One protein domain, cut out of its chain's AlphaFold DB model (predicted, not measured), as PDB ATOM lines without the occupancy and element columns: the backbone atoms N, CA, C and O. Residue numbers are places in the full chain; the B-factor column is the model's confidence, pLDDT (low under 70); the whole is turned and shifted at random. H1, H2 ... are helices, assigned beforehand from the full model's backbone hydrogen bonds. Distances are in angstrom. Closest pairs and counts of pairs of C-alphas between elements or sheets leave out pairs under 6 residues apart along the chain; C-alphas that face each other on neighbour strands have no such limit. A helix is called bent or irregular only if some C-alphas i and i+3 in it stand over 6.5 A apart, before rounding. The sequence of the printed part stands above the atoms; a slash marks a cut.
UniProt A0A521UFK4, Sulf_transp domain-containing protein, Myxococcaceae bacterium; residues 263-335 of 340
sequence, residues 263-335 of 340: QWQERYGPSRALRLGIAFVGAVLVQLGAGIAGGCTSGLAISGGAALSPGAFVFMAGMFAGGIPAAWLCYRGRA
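What this domain is: This is residues 263 to 335 of the 340 residues of the protein "Sulf_transp domain-containing protein" of Myxococcaceae bacterium (UniProt A0A521UFK4). Two long helices, H2 and H4, run nearly antiparallel as the long sides of an open, narrow frame whose middle is empty. The short helix H3 closes one end, packing on the first part of H4, and the very short H1 sits at the other end, between the start of H2 and the end of H4. The printed part has 73 residues, with four named helices in the order H1, H2, H3, H4 and no named strand; the class is all helix. The whole is loose, with a radius of gyration of the C-alphas of 15.0 A, and spans 43 by 21 by 17 A, only just elongated.

How they stand to each other: Begin with H2, residues 272 to 293, and look across to H4, residues 310 to 331: their centres are 15.0 A apart, and they run opposite ways at a shallow tilt of 22 degrees. They are close but not clearly touching; their closest C-alphas, those of Ala 293 and Phe 315, are 7.5 A apart. Residues 276 to 285 of H2 and 320 to 329 of H4 stand free. Next find H3, residues 297 to 306, which touches H4 through residues 311 to 316 of H4 alone. Their closest C-alphas, those of Ala 301 and Ala 312, are 5.0 A apart. H3 and H4 form a helical hairpin, running opposite ways at a steep tilt of 43 degrees. H2 and H3 are near each other, with 5 pairs of C-alphas within 10 A. At the other end look for H1, residues 264 to 268, close but not clearly touching H4: the closest C-alphas, those of Arg 267 and Tyr 331, are 7.3 A apart. H1 and H2 are only just apart, their closest C-alphas at 8.0 A, and H1 and H3 are apart. Every O i to N i+4 pair is within hydrogen-bond range in H1 and H2, against 3 of 6 in H3 and 17 of 18 in H4.

Where its parts are: Find C-alpha 272 at (-37.733, 38.380, 21.697); from there H2 runs 30.8 A to C-alpha 293 at (-22.843, 24.300, 44.724). H4 covers 31.8 A, from C-alpha 310 to C-alpha 331 at (-40.907, 41.974, 38.560). H3 measures 12.2 A from C-alpha 297 to C-alpha 306; it is neither bent nor irregular, but only just: C-alphas 300 and 303 are 6.1 A apart. H1 starts at C-alpha 264, (-43.611, 38.794, 30.587), and measures 5.8 A.

The domain as a whole: The two C-alphas farthest apart are those of Pro 270 and Leu 308, at 43.0 A. Compare the first and last printed C-alphas, Gln 263 and Ala 335, which are 8.4 A apart. The printed part has no cut, and its three links between helices are tight, with 3 residues each. The mean pLDDT of the printed part is 84.6; look to residues 333 to 335 for the low values, under 70.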
ATOM      1  N   GLN A 263     -47.666  37.757  32.152       80.38
ATOM      2  CA  GLN A 263     -46.606  38.355  32.989       80.38
ATOM      3  C   GLN A 263     -45.408  38.976  32.246       80.38
ATOM      4  O   GLN A 263     -45.005  40.097  32.557       80.38
ATOM      5  N   TRP A 264     -44.801  38.281  31.278       83.62
ATOM      6  CA  TRP A 264     -43.611  38.794  30.587       83.62
ATOM      7  C   TRP A 264     -43.942  39.972  29.673       83.62
ATOM      8  O   TRP A 264     -43.295  41.016  29.753       83.62
ATOM      9  N   GLN A 265     -44.945  39.806  28.806       83.75
ATOM     10  CA  GLN A 265     -45.311  40.824  27.819       83.75
ATOM     11  C   GLN A 265     -45.811  42.106  28.496       83.75
ATOM     12  O   GLN A 265     -45.394  43.194  28.114       83.75
ATOM     13  N   GLU A 266     -46.587  41.978  29.572       82.38
ATOM     14  CA  GLU A 266     -47.055  43.103  30.397       82.38
ATOM     15  C   GLU A 266     -45.902  43.884  31.053       82.38
ATOM     16  O   GLU A 266     -45.990  45.094  31.273       82.38
ATOM     17  N   ARG A 267     -44.792  43.211  31.387       83.00
ATOM     18  CA  ARG A 267     -43.676  43.833  32.115       83.00
ATOM     19  C   ARG A 267     -42.564  44.363  31.215       83.00
ATOM     20  O   ARG A 267     -42.012  45.430  31.503       83.00
ATOM     21  N   TYR A 268     -42.209  43.609  30.179       84.94
ATOM     22  CA  TYR A 268     -41.031  43.831  29.331       84.94
ATOM     23  C   TYR A 268     -41.372  44.032  27.846       84.94
ATOM     24  O   TYR A 268     -40.482  44.354  27.057       84.94
ATOM     25  N   GLY A 269     -42.641  43.883  27.457       85.31
ATOM     26  CA  GLY A 269     -43.094  44.009  26.073       85.31
ATOM     27  C   GLY A 269     -42.790  42.782  25.197       85.31
ATOM     28  O   GLY A 269     -42.335  41.742  25.687       85.31
ATOM     29  N   PRO A 270     -43.018  42.889  23.874       88.00
ATOM     30  CA  PRO A 270     -42.939  41.767  22.934       88.00
ATOM     31  C   PRO A 270     -41.513  41.445  22.436       88.00
ATOM     32  O   PRO A 270     -41.339  40.646  21.513       88.00
ATOM     33  N   SER A 271     -40.467  42.053  23.012       88.06
ATOM     34  CA  SER A 271     -39.088  41.890  22.527       88.06
ATOM     35  C   SER A 271     -38.543  40.478  22.777       88.06
ATOM     36  O   SER A 271     -38.237  40.091  23.909       88.06
ATOM     37  N   ARG A 272     -38.359  39.717  21.688       90.81
ATOM     38  CA  ARG A 272     -37.733  38.380  21.697       90.81
ATOM     39  C   ARG A 272     -36.271  38.439  22.133       90.81
ATOM     40  O   ARG A 272     -35.845  37.619  22.939       90.81
ATOM     41  N   ALA A 273     -35.521  39.421  21.631       90.50
ATOM     42  CA  ALA A 273     -34.097  39.572  21.927       90.50
ATOM     43  C   ALA A 273     -33.858  39.816  23.422       90.50
ATOM     44  O   ALA A 273     -33.005  39.167  24.022       90.50
ATOM     45  N   LEU A 274     -34.672  40.673  24.048       89.81
ATOM     46  CA  LEU A 274     -34.590  40.924  25.486       89.81
ATOM     47  C   LEU A 274     -34.893  39.656  26.298       89.81
ATOM     48  O   LEU A 274     -34.177  39.340  27.246       89.81
ATOM     49  N   ARG A 275     -35.925  38.893  25.904       89.75
ATOM     50  CA  ARG A 275     -36.285  37.626  26.561       89.75
ATOM     51  C   ARG A 275     -35.168  36.599  26.485       89.75
ATOM     52  O   ARG A 275     -34.871  35.973  27.503       89.75
ATOM     53  N   LEU A 276     -34.593  36.412  25.300       91.50
ATOM     54  CA  LEU A 276     -33.513  35.458  25.074       91.50
ATOM     55  C   LEU A 276     -32.226  35.899  25.774       91.50
ATOM     56  O   LEU A 276     -31.586  35.067  26.404       91.50
ATOM     57  N   GLY A 277     -31.898  37.195  25.757       93.31
ATOM     58  CA  GLY A 277     -30.754  37.743  26.488       93.31
ATOM     59  C   GLY A 277     -30.862  37.509  27.996       93.31
ATOM     60  O   GLY A 277     -29.942  36.967  28.602       93.31
ATOM     61  N   ILE A 278     -32.015  37.816  28.599       90.44
ATOM     62  CA  ILE A 278     -32.253  37.564  30.031       90.44
ATOM     63  C   ILE A 278     -32.273  36.058  30.336       90.44
ATOM     64  O   ILE A 278     -31.716  35.637  31.347       90.44
ATOM     65  N   ALA A 279     -32.875  35.234  29.468       91.38
ATOM     66  CA  ALA A 279     -32.859  33.775  29.621       91.38
ATOM     67  C   ALA A 279     -31.431  33.220  29.612       91.38
ATOM     68  O   ALA A 279     -31.100  32.383  30.445       91.38
ATOM     69  N   PHE A 280     -30.602  33.696  28.684       93.69
ATOM     70  CA  PHE A 280     -29.218  33.272  28.526       93.69
ATOM     71  C   PHE A 280     -28.374  33.671  29.736       93.69
ATOM     72  O   PHE A 280     -27.729  32.813  30.331       93.69
ATOM     73  N   VAL A 281     -28.438  34.938  30.159       94.44
ATOM     74  CA  VAL A 281     -27.729  35.408  31.361       94.44
ATOM     75  C   VAL A 281     -28.192  34.633  32.597       94.44
ATOM     76  O   VAL A 281     -27.361  34.168  33.374       94.44
ATOM     77  N   GLY A 282     -29.501  34.415  32.750       92.38
ATOM     78  CA  GLY A 282     -30.049  33.596  33.832       92.38
ATOM     79  C   GLY A 282     -29.537  32.154  33.804       92.38
ATOM     80  O   GLY A 282     -29.145  31.631  34.842       92.38
ATOM     81  N   ALA A 283     -29.477  31.524  32.628       90.94
ATOM     82  CA  ALA A 283     -28.949  30.171  32.471       90.94
ATOM     83  C   ALA A 283     -27.455  30.086  32.821       90.94
ATOM     84  O   ALA A 283     -27.054  29.159  33.520       90.94
ATOM     85  N   VAL A 284     -26.646  31.070  32.408       91.25
ATOM     86  CA  VAL A 284     -25.223  31.157  32.778       91.25
ATOM     87  C   VAL A 284     -25.069  31.281  34.292       91.25
ATOM     88  O   VAL A 284     -24.312  30.520  34.885       91.25
ATOM     89  N   LEU A 285     -25.815  32.182  34.939       91.38
ATOM     90  CA  LEU A 285     -25.764  32.353  36.394       91.38
ATOM     91  C   LEU A 285     -26.190  31.084  37.143       91.38
ATOM     92  O   LEU A 285     -25.537  30.702  38.111       91.38
ATOM     93  N   VAL A 286     -27.247  30.406  36.685       88.94
ATOM     94  CA  VAL A 286     -27.698  29.133  37.271       88.94
ATOM     95  C   VAL A 286     -26.650  28.039  37.086       88.94
ATOM     96  O   VAL A 286     -26.403  27.293  38.028       88.94
ATOM     97  N   GLN A 287     -26.004  27.949  35.920       85.81
ATOM     98  CA  GLN A 287     -24.958  26.955  35.676       85.81
ATOM     99  C   GLN A 287     -23.702  27.233  36.515       85.81
ATOM    100  O   GLN A 287     -23.144  26.306  37.097       85.81
ATOM    101  N   LEU A 288     -23.285  28.497  36.635       85.44
ATOM    102  CA  LEU A 288     -22.185  28.898  37.519       85.44
ATOM    103  C   LEU A 288     -22.508  28.566  38.979       85.44
ATOM    104  O   LEU A 288     -21.694  27.955  39.668       85.44
ATOM    105  N   GLY A 289     -23.719  28.901  39.431       84.88
ATOM    106  CA  GLY A 289     -24.196  28.564  40.770       84.88
ATOM    107  C   GLY A 289     -24.247  27.056  41.011       84.88
ATOM    108  O   GLY A 289     -23.820  26.599  42.066       84.88
ATOM    109  N   ALA A 290     -24.696  26.273  40.027       81.19
ATOM    110  CA  ALA A 290     -24.701  24.815  40.102       81.19
ATOM    111  C   ALA A 290     -23.281  24.235  40.176       81.19
ATOM    112  O   ALA A 290     -23.055  23.289  40.925       81.19
ATOM    113  N   GLY A 291     -22.320  24.814  39.450       76.62
ATOM    114  CA  GLY A 291     -20.908  24.439  39.544       76.62
ATOM    115  C   GLY A 291     -20.331  24.696  40.937       76.62
ATOM    116  O   GLY A 291     -19.738  23.798  41.524       76.62
ATOM    117  N   ILE A 292     -20.576  25.886  41.500       76.88
ATOM    118  CA  ILE A 292     -20.117  26.258  42.853       76.88
ATOM    119  C   ILE A 292     -20.787  25.389  43.925       76.88
ATOM    120  O   ILE A 292     -20.134  24.952  44.867       76.88
ATOM    121  N   ALA A 293     -22.087  25.125  43.786       76.06
ATOM    122  CA  ALA A 293     -22.843  24.300  44.724       76.06
ATOM    123  C   ALA A 293     -22.529  22.799  44.605       76.06
ATOM    124  O   ALA A 293     -22.953  22.026  45.463       76.06
ATOM    125  N   GLY A 294     -21.839  22.370  43.543       71.94
ATOM    126  CA  GLY A 294     -21.611  20.955  43.257       71.94
ATOM    127  C   GLY A 294     -22.888  20.222  42.837       71.94
ATOM    128  O   GLY A 294     -23.069  19.051  43.148       71.94
ATOM    129  N   GLY A 295     -23.831  20.884  42.167       75.62
ATOM    130  CA  GLY A 295     -25.020  20.222  41.638       75.62
ATOM    131  C   GLY A 295     -26.181  21.145  41.287       75.62
ATOM    132  O   GLY A 295     -26.202  22.334  41.582       75.62
ATOM    133  N   CYS A 296     -27.190  20.567  40.637       84.75
ATOM    134  CA  CYS A 296     -28.421  21.252  40.243       84.75
ATOM    135  C   CYS A 296     -29.601  20.898  41.153       84.75
ATOM    136  O   CYS A 296     -29.531  19.962  41.948       84.75
ATOM    137  N   THR A 297     -30.735  21.577  40.959       88.50
ATOM    138  CA  THR A 297     -31.989  21.333  41.691       88.50
ATOM    139  C   THR A 297     -32.399  19.864  41.731       88.50
ATOM    140  O   THR A 297     -32.719  19.354  42.800       88.50
ATOM    141  N   SER A 298     -32.345  19.139  40.610       86.44
ATOM    142  CA  SER A 298     -32.708  17.715  40.604       86.44
ATOM    143  C   SER A 298     -31.773  16.856  41.465       86.44
ATOM    144  O   SER A 298     -32.235  15.975  42.186       86.44
ATOM    145  N   GLY A 299     -30.468  17.139  41.431       80.56
ATOM    146  CA  GLY A 299     -29.475  16.335  42.145       80.56
ATOM    147  C   GLY A 299     -29.398  16.679  43.630       80.56
ATOM    148  O   GLY A 299     -29.518  15.797  44.472       80.56
ATOM    149  N   LEU A 300     -29.218  17.962  43.950       80.38
ATOM    150  CA  LEU A 300     -29.025  18.429  45.324       80.38
ATOM    151  C   LEU A 300     -30.339  18.591  46.085       80.38
ATOM    152  O   LEU A 300     -30.408  18.168  47.230       80.38
ATOM    153  N   ALA A 301     -31.379  19.175  45.483       85.38
ATOM    154  CA  ALA A 301     -32.635  19.412  46.197       85.38
ATOM    155  C   ALA A 301     -33.567  18.195  46.162       85.38
ATOM    156  O   ALA A 301     -34.033  17.770  47.211       85.38
ATOM    157  N   ILE A 302     -33.839  17.622  44.980       86.81
ATOM    158  CA  ILE A 302     -34.813  16.522  44.856       86.81
ATOM    159  C   ILE A 302     -34.220  15.211  45.383       86.81
ATOM    160  O   ILE A 302     -34.730  14.676  46.364       86.81
ATOM    161  N   SER A 303     -33.140  14.713  44.773       82.62
ATOM    162  CA  SER A 303     -32.524  13.442  45.198       82.62
ATOM    163  C   SER A 303     -31.859  13.583  46.573       82.62
ATOM    164  O   SER A 303     -32.124  12.806  47.483       82.62
ATOM    165  N   GLY A 304     -31.083  14.654  46.786       75.62
ATOM    166  CA  GLY A 304     -30.486  14.938  48.094       75.62
ATOM    167  C   GLY A 304     -31.515  15.163  49.211       75.62
ATOM    168  O   GLY A 304     -31.291  14.719  50.334       75.62
ATOM    169  N   GLY A 305     -32.652  15.803  48.915       81.38
ATOM    170  CA  GLY A 305     -33.747  15.976  49.871       81.38
ATOM    171  C   GLY A 305     -34.468  14.666  50.188       81.38
ATOM    172  O   GLY A 305     -34.788  14.424  51.349       81.38
ATOM    173  N   ALA A 306     -34.662  13.791  49.193       80.31
ATOM    174  CA  ALA A 306     -35.198  12.445  49.404       80.31
ATOM    175  C   ALA A 306     -34.274  11.593  50.293       80.31
ATOM    176  O   ALA A 306     -34.757  10.870  51.163       80.31
ATOM    177  N   ALA A 307     -32.958  11.757  50.138       72.75
ATOM    178  CA  ALA A 307     -31.939  11.139  50.985       72.75
ATOM    179  C   ALA A 307     -31.722  11.855  52.338       72.75
ATOM    180  O   ALA A 307     -30.849  11.449  53.105       72.75
ATOM    181  N   LEU A 308     -32.482  12.920  52.638       76.06
ATOM    182  CA  LEU A 308     -32.353  13.747  53.848       76.06
ATOM    183  C   LEU A 308     -30.927  14.278  54.093       76.06
ATOM    184  O   LEU A 308     -30.484  14.396  55.238       76.06
ATOM    185  N   SER A 309     -30.195  14.628  53.032       71.12
ATOM    186  CA  SER A 309     -28.838  15.151  53.191       71.12
ATOM    187  C   SER A 309     -28.858  16.581  53.764       71.12
ATOM    188  O   SER A 309     -29.611  17.431  53.277       71.12
ATOM    189  N   PRO A 310     -28.020  16.911  54.767       71.88
ATOM    190  CA  PRO A 310     -27.947  18.274  55.304       71.88
ATOM    191  C   PRO A 310     -27.638  19.325  54.226       71.88
ATOM    192  O   PRO A 310     -28.222  20.410  54.222       71.88
ATOM    193  N   GLY A 311     -26.776  18.977  53.263       73.81
ATOM    194  CA  GLY A 311     -26.423  19.842  52.137       73.81
ATOM    195  C   GLY A 311     -27.613  20.193  51.239       73.81
ATOM    196  O   GLY A 311     -27.697  21.326  50.768       73.81
ATOM    197  N   ALA A 312     -28.579  19.282  51.063       80.19
ATOM    198  CA  ALA A 312     -29.796  19.557  50.302       80.19
ATOM    199  C   ALA A 312     -30.619  20.688  50.928       80.19
ATOM    200  O   ALA A 312     -31.098  21.570  50.218       80.19
ATOM    201  N   PHE A 313     -30.758  20.697  52.256       84.00
ATOM    202  CA  PHE A 313     -31.527  21.720  52.968       84.00
ATOM    203  C   PHE A 313     -30.846  23.088  52.932       84.00
ATOM    204  O   PHE A 313     -31.519  24.093  52.700       84.00
ATOM    205  N   VAL A 314     -29.518  23.128  53.070       85.56
ATOM    206  CA  VAL A 314     -28.737  24.365  52.907       85.56
ATOM    207  C   VAL A 314     -28.862  24.896  51.477       85.56
ATOM    208  O   VAL A 314     -29.135  26.080  51.276       85.56
ATOM    209  N   PHE A 315     -28.742  24.019  50.478       85.50
ATOM    210  CA  PHE A 315     -28.906  24.382  49.073       85.50
ATOM    211  C   PHE A 315     -30.319  24.898  48.766       85.50
ATOM    212  O   PHE A 315     -30.464  25.930  48.114       85.50
ATOM    213  N   MET A 316     -31.367  24.231  49.262       89.81
ATOM    214  CA  MET A 316     -32.753  24.684  49.106       89.81
ATOM    215  C   MET A 316     -32.967  26.060  49.744       89.81
ATOM    216  O   MET A 316     -33.537  26.942  49.103       89.81
ATOM    217  N   ALA A 317     -32.463  26.278  50.964       90.69
ATOM    218  CA  ALA A 317     -32.535  27.579  51.626       90.69
ATOM    219  C   ALA A 317     -31.838  28.675  50.801       90.69
ATOM    220  O   ALA A 317     -32.435  29.723  50.558       90.69
ATOM    221  N   GLY A 318     -30.626  28.412  50.303       91.12
ATOM    222  CA  GLY A 318     -29.887  29.336  49.437       91.12
ATOM    223  C   GLY A 318     -30.599  29.620  48.111       91.12
ATOM    224  O   GLY A 318     -30.688  30.773  47.690       91.12
ATOM    225  N   MET A 319     -31.178  28.595  47.480       91.19
ATOM    226  CA  MET A 319     -31.954  28.739  46.245       91.19
ATOM    227  C   MET A 319     -33.158  29.662  46.441       91.19
ATOM    228  O   MET A 319     -33.369  30.562  45.629       91.19
ATOM    229  N   PHE A 320     -33.936  29.476  47.511       93.00
ATOM    230  CA  PHE A 320     -35.068  30.358  47.809       93.00
ATOM    231  C   PHE A 320     -34.604  31.763  48.204       93.00
ATOM    232  O   PHE A 320     -35.167  32.745  47.718       93.00
ATOM    233  N   ALA A 321     -33.551  31.871  49.018       93.62
ATOM    234  CA  ALA A 321     -32.983  33.148  49.441       93.62
ATOM    235  C   ALA A 321     -32.424  33.972  48.271       93.62
ATOM    236  O   ALA A 321     -32.500  35.194  48.314       93.62
ATOM    237  N   GLY A 322     -31.899  33.338  47.219       91.62
ATOM    238  CA  GLY A 322     -31.468  34.027  45.998       91.62
ATOM    239  C   GLY A 322     -32.610  34.271  45.006       91.62
ATOM    240  O   GLY A 322     -32.746  35.364  44.453       91.62
ATOM    241  N   GLY A 323     -33.461  33.266  44.792       91.38
ATOM    242  CA  GLY A 323     -34.524  33.298  43.790       91.38
ATOM    243  C   GLY A 323     -35.654  34.272  44.118       91.38
ATOM    244  O   GLY A 323     -36.126  34.971  43.222       91.38
ATOM    245  N   ILE A 324     -36.069  34.363  45.387       93.75
ATOM    246  CA  ILE A 324     -37.171  35.245  45.802       93.75
ATOM    247  C   ILE A 324     -36.806  36.729  45.594       93.75
ATOM    248  O   ILE A 324     -37.570  37.422  44.916       93.75
ATOM    249  N   PRO A 325     -35.653  37.242  46.078       94.00
ATOM    250  CA  PRO A 325     -35.247  38.620  45.813       94.00
ATOM    251  C   PRO A 325     -34.998  38.902  44.333       94.00
ATOM    252  O   PRO A 325     -35.360  39.979  43.869       94.00
ATOM    253  N   ALA A 326     -34.426  37.954  43.580       91.31
ATOM    254  CA  ALA A 326     -34.217  38.119  42.143       91.31
ATOM    255  C   ALA A 326     -35.552  38.258  41.395       91.31
ATOM    256  O   ALA A 326     -35.731  39.196  40.616       91.31
ATOM    257  N   ALA A 327     -36.520  37.381  41.683       89.50
ATOM    258  CA  ALA A 327     -37.862  37.465  41.119       89.50
ATOM    259  C   ALA A 327     -38.540  38.783  41.505       89.50
ATOM    260  O   ALA A 327     -39.095  39.470  40.645       89.50
ATOM    261  N   TRP A 328     -38.443  39.177  42.775       89.81
ATOM    262  CA  TRP A 328     -38.974  40.454  43.225       89.81
ATOM    263  C   TRP A 328     -38.315  41.619  42.493       89.81
ATOM    264  O   TRP A 328     -39.031  42.448  41.962       89.81
ATOM    265  N   LEU A 329     -36.990  41.679  42.369       89.56
ATOM    266  CA  LEU A 329     -36.301  42.771  41.678       89.56
ATOM    267  C   LEU A 329     -36.670  42.847  40.189       89.56
ATOM    268  O   LEU A 329     -36.939  43.938  39.684       89.56
ATOM    269  N   CYS A 330     -36.729  41.706  39.497       85.31
ATOM    270  CA  CYS A 330     -37.109  41.654  38.085       85.31
ATOM    271  C   CYS A 330     -38.555  42.130  37.871       85.31
ATOM    272  O   CYS A 330     -38.825  42.936  36.977       85.31
ATOM    273  N   TYR A 331     -39.482  41.684  38.718       85.00
ATOM    274  CA  TYR A 331     -40.907  41.974  38.560       85.00
ATOM    275  C   TYR A 331     -41.410  43.152  39.406       85.00
ATOM    276  O   TYR A 331     -42.576  43.525  39.300       85.00
ATOM    277  N   ARG A 332     -40.547  43.812  40.182       81.06
ATOM    278  CA  ARG A 332     -40.884  45.020  40.945       81.06
ATOM    279  C   ARG A 332     -41.138  46.181  39.980       81.06
ATOM    280  O   ARG A 332     -40.345  46.459  39.075       81.06
ATOM    281  N   GLY A 333     -42.268  46.861  40.173       68.19
ATOM    282  CA  GLY A 333     -42.701  48.016  39.378       68.19
ATOM    283  C   GLY A 333     -44.026  47.801  38.641       68.19
ATOM    284  O   GLY A 333     -44.530  46.688  38.541       68.19
ATOM    285  N   ARG A 334     -44.614  48.897  38.146       58.41
ATOM    286  CA  ARG A 334     -45.917  48.893  37.467       58.41
ATOM    287  C   ARG A 334     -45.790  48.165  36.120       58.41
ATOM    288  O   ARG A 334     -44.884  48.482  35.347       58.41
ATOM    289  N   ALA A 335     -46.678  47.202  35.851       61.09
ATOM    290  CA  ALA A 335     -46.839  46.634  34.513       61.09
ATOM    291  C   ALA A 335     -47.019  47.791  33.522       61.09
ATOM    292  O   ALA A 335     -47.746  48.749  33.816       61.09
TER     293      ALA A 335